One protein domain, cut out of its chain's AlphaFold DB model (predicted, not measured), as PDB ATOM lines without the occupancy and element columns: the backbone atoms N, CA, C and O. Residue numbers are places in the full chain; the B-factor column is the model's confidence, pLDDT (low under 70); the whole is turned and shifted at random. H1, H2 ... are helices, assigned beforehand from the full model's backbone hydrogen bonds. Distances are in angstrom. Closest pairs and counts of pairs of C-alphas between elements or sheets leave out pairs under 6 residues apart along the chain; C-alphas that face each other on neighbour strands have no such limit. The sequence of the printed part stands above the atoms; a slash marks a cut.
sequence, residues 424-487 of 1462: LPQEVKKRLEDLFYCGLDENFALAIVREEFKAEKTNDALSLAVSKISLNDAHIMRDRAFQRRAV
ATOM      1  N   LEU A 424     161.141 192.596 156.422       79.53
ATOM      2  CA  LEU A 424     160.805 191.772 157.581       79.53
ATOM      3  C   LEU A 424     159.462 191.063 157.319       79.53
ATOM      4  O   LEU A 424     158.542 191.730 156.818       79.53
ATOM      5  N   PRO A 425     159.355 189.749 157.604       83.71
ATOM      6  CA  PRO A 425     158.142 188.979 157.345       83.71
ATOM      7  C   PRO A 425     156.923 189.615 158.008       83.71
ATOM      8  O   PRO A 425     157.050 190.306 159.025       83.71
ATOM      9  N   GLN A 426     155.743 189.415 157.422       84.01
ATOM     10  CA  GLN A 426     154.521 190.065 157.904       84.01
ATOM     11  C   GLN A 426     154.178 189.629 159.333       84.01
ATOM     12  O   GLN A 426     153.682 190.433 160.111       84.01
ATOM     13  N   GLU A 427     154.549 188.407 159.704       88.84
ATOM     14  CA  GLU A 427     154.454 187.824 161.038       88.84
ATOM     15  C   GLU A 427     155.319 188.593 162.046       88.84
ATOM     16  O   GLU A 427     154.848 188.954 163.120       88.84
ATOM     17  N   VAL A 428     156.570 188.907 161.684       93.35
ATOM     18  CA  VAL A 428     157.506 189.656 162.542       93.35
ATOM     19  C   VAL A 428     157.082 191.120 162.668       93.35
ATOM     20  O   VAL A 428     157.119 191.676 163.764       93.35
ATOM     21  N   LYS A 429     156.650 191.740 161.561       94.53
ATOM     22  CA  LYS A 429     156.116 193.112 161.551       94.53
ATOM     23  C   LYS A 429     154.871 193.220 162.418       94.53
ATOM     24  O   LYS A 429     154.865 194.017 163.347       94.53
ATOM     25  N   LYS A 430     153.871 192.370 162.166       93.03
ATOM     26  CA  LYS A 430     152.635 192.328 162.947       93.03
ATOM     27  C   LYS A 430     152.932 192.069 164.419       93.03
ATOM     28  O   LYS A 430     152.387 192.764 165.259       93.03
ATOM     29  N   ARG A 431     153.845 191.146 164.746       96.53
ATOM     30  CA  ARG A 431     154.202 190.869 166.142       96.53
ATOM     31  C   ARG A 431     154.865 192.062 166.835       96.53
ATOM     32  O   ARG A 431     154.593 192.286 168.009       96.53
ATOM     33  N   LEU A 432     155.701 192.836 166.138       96.98
ATOM     34  CA  LEU A 432     156.226 194.100 166.668       96.98
ATOM     35  C   LEU A 432     155.108 195.136 166.846       96.98
ATOM     36  O   LEU A 432     155.010 195.720 167.920       96.98
ATOM     37  N   GLU A 433     154.237 195.313 165.848       95.30
ATOM     38  CA  GLU A 433     153.074 196.208 165.931       95.30
ATOM     39  C   GLU A 433     152.164 195.830 167.119       95.30
ATOM     40  O   GLU A 433     151.905 196.689 167.959       95.30
ATOM     41  N   ASP A 434     151.783 194.555 167.279       94.41
ATOM     42  CA  ASP A 434     151.007 194.026 168.417       94.41
ATOM     43  C   ASP A 434     151.649 194.396 169.774       94.41
ATOM     44  O   ASP A 434     150.965 194.832 170.700       94.41
ATOM     45  N   LEU A 435     152.975 194.246 169.905       97.13
ATOM     46  CA  LEU A 435     153.708 194.559 171.139       97.13
ATOM     47  C   LEU A 435     153.773 196.075 171.411       97.13
ATOM     48  O   LEU A 435     153.720 196.480 172.573       97.13
ATOM     49  N   PHE A 436     153.812 196.911 170.368       96.96
ATOM     50  CA  PHE A 436     153.695 198.368 170.496       96.96
ATOM     51  C   PHE A 436     152.265 198.814 170.839       96.96
ATOM     52  O   PHE A 436     152.098 199.710 171.666       96.96
ATOM     53  N   TYR A 437     151.225 198.155 170.310       91.69
ATOM     54  CA  TYR A 437     149.840 198.362 170.761       91.69
ATOM     55  C   TYR A 437     149.666 197.998 172.252       91.69
ATOM     56  O   TYR A 437     148.882 198.649 172.945       91.69
ATOM     57  N   CYS A 438     150.437 197.033 172.775       93.50
ATOM     58  CA  CYS A 438     150.533 196.727 174.210       93.50
ATOM     59  C   CYS A 438     151.394 197.711 175.037       93.50
ATOM     60  O   CYS A 438     151.531 197.505 176.242       93.50
ATOM     61  N   GLY A 439     151.974 198.757 174.437       92.24
ATOM     62  CA  GLY A 439     152.740 199.788 175.151       92.24
ATOM     63  C   GLY A 439     154.162 199.390 175.571       92.24
ATOM     64  O   GLY A 439     154.731 200.030 176.452       92.24
ATOM     65  N   LEU A 440     154.745 198.344 174.976       93.77
ATOM     66  CA  LEU A 440     156.133 197.945 175.238       93.77
ATOM     67  C   LEU A 440     157.125 198.846 174.487       93.77
ATOM     68  O   LEU A 440     156.888 199.206 173.334       93.77
ATOM     69  N   ASP A 441     158.266 199.160 175.106       93.92
ATOM     70  CA  ASP A 441     159.340 199.907 174.445       93.92
ATOM     71  C   ASP A 441     160.081 199.059 173.395       93.92
ATOM     72  O   ASP A 441     160.019 197.825 173.368       93.92
ATOM     73  N   GLU A 442     160.843 199.731 172.537       94.66
ATOM     74  CA  GLU A 442     161.543 199.134 171.402       94.66
ATOM     75  C   GLU A 442     162.567 198.065 171.812       94.66
ATOM     76  O   GLU A 442     162.810 197.126 171.050       94.66
ATOM     77  N   ASN A 443     163.155 198.149 173.011       94.69
ATOM     78  CA  ASN A 443     164.112 197.156 173.497       94.69
ATOM     79  C   ASN A 443     163.393 195.895 173.983       94.69
ATOM     80  O   ASN A 443     163.833 194.790 173.657       94.69
ATOM     81  N   PHE A 444     162.296 196.040 174.735       94.78
ATOM     82  CA  PHE A 444     161.507 194.902 175.214       94.78
ATOM     83  C   PHE A 444     160.751 194.210 174.073       94.78
ATOM     84  O   PHE A 444     160.797 192.982 173.986       94.78
ATOM     85  N   ALA A 445     160.147 194.964 173.148       96.54
ATOM     86  CA  ALA A 445     159.500 194.406 171.960       96.54
ATOM     87  C   ALA A 445     160.497 193.604 171.099       96.54
ATOM     88  O   ALA A 445     160.245 192.441 170.773       96.54
ATOM     89  N   LEU A 446     161.688 194.160 170.819       96.36
ATOM     90  CA  LEU A 446     162.756 193.427 170.128       96.36
ATOM     91  C   LEU A 446     163.265 192.216 170.916       96.36
ATOM     92  O   LEU A 446     163.622 191.212 170.303       96.36
ATOM     93  N   ALA A 447     163.344 192.284 172.247       94.92
ATOM     94  CA  ALA A 447     163.794 191.161 173.068       94.92
ATOM     95  C   ALA A 447     162.805 189.985 173.029       94.92
ATOM     96  O   ALA A 447     163.238 188.842 172.898       94.92
ATOM     97  N   ILE A 448     161.498 190.262 173.081       95.48
ATOM     98  CA  ILE A 448     160.436 189.255 172.950       95.48
ATOM     99  C   ILE A 448     160.515 188.597 171.569       95.48
ATOM    100  O   ILE A 448     160.719 187.387 171.477       95.48
ATOM    101  N   VAL A 449     160.481 189.394 170.498       95.72
ATOM    102  CA  VAL A 449     160.518 188.905 169.108       95.72
ATOM    103  C   VAL A 449     161.794 188.100 168.813       95.72
ATOM    104  O   VAL A 449     161.735 187.064 168.149       95.72
ATOM    105  N   ARG A 450     162.950 188.501 169.362       95.64
ATOM    106  CA  ARG A 450     164.218 187.759 169.220       95.64
ATOM    107  C   ARG A 450     164.295 186.452 170.005       95.64
ATOM    108  O   ARG A 450     165.145 185.635 169.662       95.64
ATOM    109  N   GLU A 451     163.471 186.230 171.026       90.91
ATOM    110  CA  GLU A 451     163.367 184.920 171.687       90.91
ATOM    111  C   GLU A 451     162.253 184.054 171.070       90.91
ATOM    112  O   GLU A 451     162.453 182.849 170.921       90.91
ATOM    113  N   GLU A 452     161.138 184.648 170.627       91.17
ATOM    114  CA  GLU A 452     160.044 183.952 169.928       91.17
ATOM    115  C   GLU A 452     160.534 183.313 168.612       91.17
ATOM    116  O   GLU A 452     160.589 182.086 168.501       91.17
ATOM    117  N   PHE A 453     161.042 184.107 167.660       88.34
ATOM    118  CA  PHE A 453     161.551 183.620 166.358       88.34
ATOM    119  C   PHE A 453     162.934 182.929 166.430       88.34
ATOM    120  O   PHE A 453     163.600 182.671 165.424       88.34
ATOM    121  N   LYS A 454     163.389 182.619 167.645       82.31
ATOM    122  CA  LYS A 454     164.581 181.818 167.963       82.31
ATOM    123  C   LYS A 454     164.207 180.456 168.564       82.31
ATOM    124  O   LYS A 454     165.057 179.568 168.644       82.31
ATOM    125  N   ALA A 455     162.943 180.267 168.951       67.91
ATOM    126  CA  ALA A 455     162.390 178.971 169.333       67.91
ATOM    127  C   ALA A 455     161.966 178.123 168.115       67.91
ATOM    128  O   ALA A 455     161.962 176.891 168.203       67.91
ATOM    129  N   GLU A 456     161.645 178.755 166.982       71.56
ATOM    130  CA  GLU A 456     161.242 178.087 165.738       71.56
ATOM    131  C   GLU A 456     162.440 177.441 165.020       71.56
ATOM    132  O   GLU A 456     163.285 178.096 164.415       71.56
ATOM    133  N   LYS A 457     162.527 176.109 165.098       53.33
ATOM    134  CA  LYS A 457     163.722 175.319 164.729       53.33
ATOM    135  C   LYS A 457     163.930 175.095 163.224       53.33
ATOM    136  O   LYS A 457     164.681 174.196 162.854       53.33
ATOM    137  N   THR A 458     163.215 175.816 162.369       50.43
ATOM    138  CA  THR A 458     162.997 175.436 160.962       50.43
ATOM    139  C   THR A 458     163.542 176.427 159.937       50.43
ATOM    140  O   THR A 458     163.573 176.083 158.758       50.43
ATOM    141  N   ASN A 459     163.987 177.626 160.336       69.12
ATOM    142  CA  ASN A 459     164.451 178.637 159.381       69.12
ATOM    143  C   ASN A 459     165.592 179.521 159.934       69.12
ATOM    144  O   ASN A 459     165.364 180.589 160.505       69.12
ATOM    145  N   ASP A 460     166.841 179.098 159.707       74.89
ATOM    146  CA  ASP A 460     168.049 179.847 160.096       74.89
ATOM    147  C   ASP A 460     168.092 181.269 159.502       74.89
ATOM    148  O   ASP A 460     168.606 182.192 160.138       74.89
ATOM    149  N   ALA A 461     167.536 181.475 158.300       77.26
ATOM    150  CA  ALA A 461     167.502 182.787 157.656       77.26
ATOM    151  C   ALA A 461     166.550 183.755 158.378       77.26
ATOM    152  O   ALA A 461     166.888 184.929 158.543       77.26
ATOM    153  N   LEU A 462     165.409 183.259 158.871       81.54
ATOM    154  CA  LEU A 462     164.468 184.031 159.686       81.54
ATOM    155  C   LEU A 462     165.102 184.449 161.017       81.54
ATOM    156  O   LEU A 462     165.101 185.631 161.355       81.54
ATOM    157  N   SER A 463     165.718 183.503 161.731       81.38
ATOM    158  CA  SER A 463     166.385 183.798 163.003       81.38
ATOM    159  C   SER A 463     167.542 184.795 162.817       81.38
ATOM    160  O   SER A 463     167.700 185.732 163.605       81.38
ATOM    161  N   LEU A 464     168.301 184.680 161.719       80.69
ATOM    162  CA  LEU A 464     169.340 185.647 161.362       80.69
ATOM    163  C   LEU A 464     168.762 187.036 161.039       80.69
ATOM    164  O   LEU A 464     169.316 188.028 161.514       80.69
ATOM    165  N   ALA A 465     167.662 187.129 160.287       84.95
ATOM    166  CA  ALA A 465     166.996 188.399 159.987       84.95
ATOM    167  C   ALA A 465     166.472 189.082 161.264       84.95
ATOM    168  O   ALA A 465     166.772 190.250 161.504       84.95
ATOM    169  N   VAL A 466     165.794 188.335 162.141       90.87
ATOM    170  CA  VAL A 466     165.291 188.842 163.429       90.87
ATOM    171  C   VAL A 466     166.433 189.265 164.368       90.87
ATOM    172  O   VAL A 466     166.334 190.272 165.073       90.87
ATOM    173  N   SER A 467     167.576 188.570 164.332       88.97
ATOM    174  CA  SER A 467     168.769 188.980 165.089       88.97
ATOM    175  C   SER A 467     169.391 190.299 164.599       88.97
ATOM    176  O   SER A 467     170.080 190.965 165.373       88.97
ATOM    177  N   LYS A 468     169.145 190.685 163.336       92.37
ATOM    178  CA  LYS A 468     169.705 191.884 162.694       92.37
ATOM    179  C   LYS A 468     168.864 193.152 162.853       92.37
ATOM    180  O   LYS A 468     169.433 194.223 162.668       92.37
ATOM    181  N   ILE A 469     167.573 193.051 163.190       92.43
ATOM    182  CA  ILE A 469     166.687 194.220 163.369       92.43
ATOM    183  C   ILE A 469     167.342 195.198 164.348       92.43
ATOM    184  O   ILE A 469     167.694 194.801 165.462       92.43
ATOM    185  N   SER A 470     167.541 196.449 163.950       93.85
ATOM    186  CA  SER A 470     168.114 197.484 164.806       93.85
ATOM    187  C   SER A 470     167.045 198.133 165.691       93.85
ATOM    188  O   SER A 470     165.845 198.020 165.443       93.85
ATOM    189  N   LEU A 471     167.481 198.860 166.723       92.06
ATOM    190  CA  LEU A 471     166.569 199.655 167.554       92.06
ATOM    191  C   LEU A 471     165.859 200.749 166.732       92.06
ATOM    192  O   LEU A 471     164.720 201.094 167.022       92.06
ATOM    193  N   ASN A 472     166.507 201.244 165.672       90.13
ATOM    194  CA  ASN A 472     165.956 202.258 164.777       90.13
ATOM    195  C   ASN A 472     164.830 201.693 163.891       90.13
ATOM    196  O   ASN A 472     163.825 202.361 163.677       90.13
ATOM    197  N   ASP A 473     164.958 200.445 163.428       89.77
ATOM    198  CA  ASP A 473     163.900 199.772 162.659       89.77
ATOM    199  C   ASP A 473     162.654 199.537 163.525       89.77
ATOM    200  O   ASP A 473     161.528 199.740 163.075       89.77
ATOM    201  N   ALA A 474     162.860 199.161 164.793       93.31
ATOM    202  CA  ALA A 474     161.791 199.021 165.777       93.31
ATOM    203  C   ALA A 474     161.102 200.363 166.081       93.31
ATOM    204  O   ALA A 474     159.876 200.412 166.103       93.31
ATOM    205  N   HIS A 475     161.863 201.451 166.228       92.75
ATOM    206  CA  HIS A 475     161.331 202.805 166.426       92.75
ATOM    207  C   HIS A 475     160.461 203.260 165.238       92.75
ATOM    208  O   HIS A 475     159.322 203.679 165.424       92.75
ATOM    209  N   ILE A 476     160.927 203.047 164.000       88.58
ATOM    210  CA  ILE A 476     160.149 203.335 162.780       88.58
ATOM    211  C   ILE A 476     158.854 202.500 162.717       88.58
ATOM    212  O   ILE A 476     157.829 202.988 162.237       88.58
ATOM    213  N   MET A 477     158.864 201.250 163.193       91.19
ATOM    214  CA  MET A 477     157.649 200.425 163.270       91.19
ATOM    215  C   MET A 477     156.693 200.879 164.378       91.19
ATOM    216  O   MET A 477     155.487 200.913 164.147       91.19
ATOM    217  N   ARG A 478     157.215 201.282 165.541       94.82
ATOM    218  CA  ARG A 478     156.439 201.852 166.649       94.82
ATOM    219  C   ARG A 478     155.692 203.110 166.213       94.82
ATOM    220  O   ARG A 478     154.487 203.215 166.421       94.82
ATOM    221  N   ASP A 479     156.382 204.028 165.545       90.49
ATOM    222  CA  ASP A 479     155.786 205.288 165.094       90.49
ATOM    223  C   ASP A 479     154.738 205.059 163.996       90.49
ATOM    224  O   ASP A 479     153.687 205.699 163.998       90.49
ATOM    225  N   ARG A 480     154.948 204.068 163.117       85.53
ATOM    226  CA  ARG A 480     153.922 203.615 162.162       85.53
ATOM    227  C   ARG A 480     152.712 202.980 162.850       85.53
ATOM    228  O   ARG A 480     151.592 203.244 162.423       85.53
ATOM    229  N   ALA A 481     152.899 202.195 163.912       87.80
ATOM    230  CA  ALA A 481     151.791 201.642 164.696       87.80
ATOM    231  C   ALA A 481     150.972 202.755 165.379       87.80
ATOM    232  O   ALA A 481     149.743 202.733 165.328       87.80
ATOM    233  N   PHE A 482     151.630 203.784 165.926       88.95
ATOM    234  CA  PHE A 482     150.944 204.972 166.446       88.95
ATOM    235  C   PHE A 482     150.216 205.767 165.350       88.95
ATOM    236  O   PHE A 482     149.085 206.193 165.576       88.95
ATOM    237  N   GLN A 483     150.797 205.920 164.155       82.68
ATOM    238  CA  GLN A 483     150.127 206.561 163.014       82.68
ATOM    239  C   GLN A 483     148.887 205.781 162.549       82.68
ATOM    240  O   GLN A 483     147.840 206.394 162.346       82.68
ATOM    241  N   ARG A 484     148.961 204.442 162.440       78.59
ATOM    242  CA  ARG A 484     147.779 203.595 162.175       78.59
ATOM    243  C   ARG A 484     146.715 203.816 163.244       78.59
ATOM    244  O   ARG A 484     145.594 204.164 162.899       78.59
ATOM    245  N   ARG A 485     147.086 203.714 164.526       77.99
ATOM    246  CA  ARG A 485     146.169 203.900 165.658       77.99
ATOM    247  C   ARG A 485     145.497 205.274 165.650       77.99
ATOM    248  O   ARG A 485     144.317 205.358 165.970       77.99
ATOM    249  N   ALA A 486     146.220 206.333 165.282       76.08
ATOM    250  CA  ALA A 486     145.652 207.669 165.137       76.08
ATOM    251  C   ALA A 486     144.569 207.688 164.044       76.08
ATOM    252  O   ALA A 486     143.437 208.072 164.326       76.08
ATOM    253  N   VAL A 487     144.869 207.185 162.842       74.62
ATOM    254  CA  VAL A 487     143.901 207.090 161.732       74.62
ATOM    255  C   VAL A 487     142.705 206.196 162.089       74.62
ATOM    256  O   VAL A 487     141.566 206.588 161.865       74.62
TER     257      VAL A 487
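This is residues 424 to 487 of the 1462 residues of an uncharacterized protein of Dracunculus medinensis (UniProt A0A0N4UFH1). Three helices, H1, H2 and H3, run back and forth in turn as two helical hairpins that share H2, and the longest helix, H4, crosses H1 and the first-residue end of H2. H2 and H3 lie side by side, H1 is splayed from H2, and at the far end of H2 the turn of residues 456 to 461 sticks out. The printed part has 64 residues, 52 of them in four named helices, in the order H1, H2, H3, H4, with no named strand; the class is all helix. The whole is compact, with a radius of gyration of the C-alphas of 11.5 A, yet elongated in outline, spanning 37 by 19 by 18 A.

Start with H1, residues 426 to 437, and go on through a tight link to H2, residues 442 to 455. These two form a helical hairpin: they touch, closest at the C-alphas of Leu 435 and Ala 445, 5.9 A apart, and run opposite ways at a steep tilt of 40 degrees. H2 is the hub, touching three other helices. After the next tight link comes H3, residues 460 to 468, which makes a second hairpin with H2. Residues 449 to 454 alone of H2 touch H3, and the closest C-alphas, those of Lys 454 and Ser 463, are 5.6 A apart; the tilt is shallow, 13 degrees, opposite ways. H1 and H3 are close but not clearly touching, with the C-alphas of Val 428 and Val 466 7.9 A apart. A third tight link leads to H4, residues 471 to 487, which is apart from H3. H4 touches H1, closest at the C-alphas of Glu 433 and Ala 481, 5.7 A apart, and stands only just about perpendicular to it at 70.3 degrees. Residues 471 to 478 of H4 touch residues 442 to 446 of H2, where the closest C-alphas, those of Glu 442 and Ala 474, are 5.6 A apart; these lines are about perpendicular, at 74 degrees. The helix packing is mostly crossed, with one of the four touching pairs at a shallow tilt. In H1, H3 and H4 every O i to N i+4 pair is within hydrogen-bond range; in H2, 9 of 10 are.

Find C-alpha 426 at (154.521, 190.065, 157.904), where H1 begins; it runs 16.0 A to C-alpha 437. H2 begins at C-alpha 442, (161.543, 199.134, 171.402), and covers 20.3 A to C-alpha 455. H3 is 12.4 A long. H4 runs 24.6 A from C-alpha 471 to C-alpha 487 at (143.901, 207.090, 161.732).

Look for the two C-alphas farthest apart at Lys 457 and Val 487, 37.6 A from each other. The printed part has no cut, and the three links are tight. The mean pLDDT of the printed part is 87.5, and you will find it under 70 at residue 455 and residues 457 to 459.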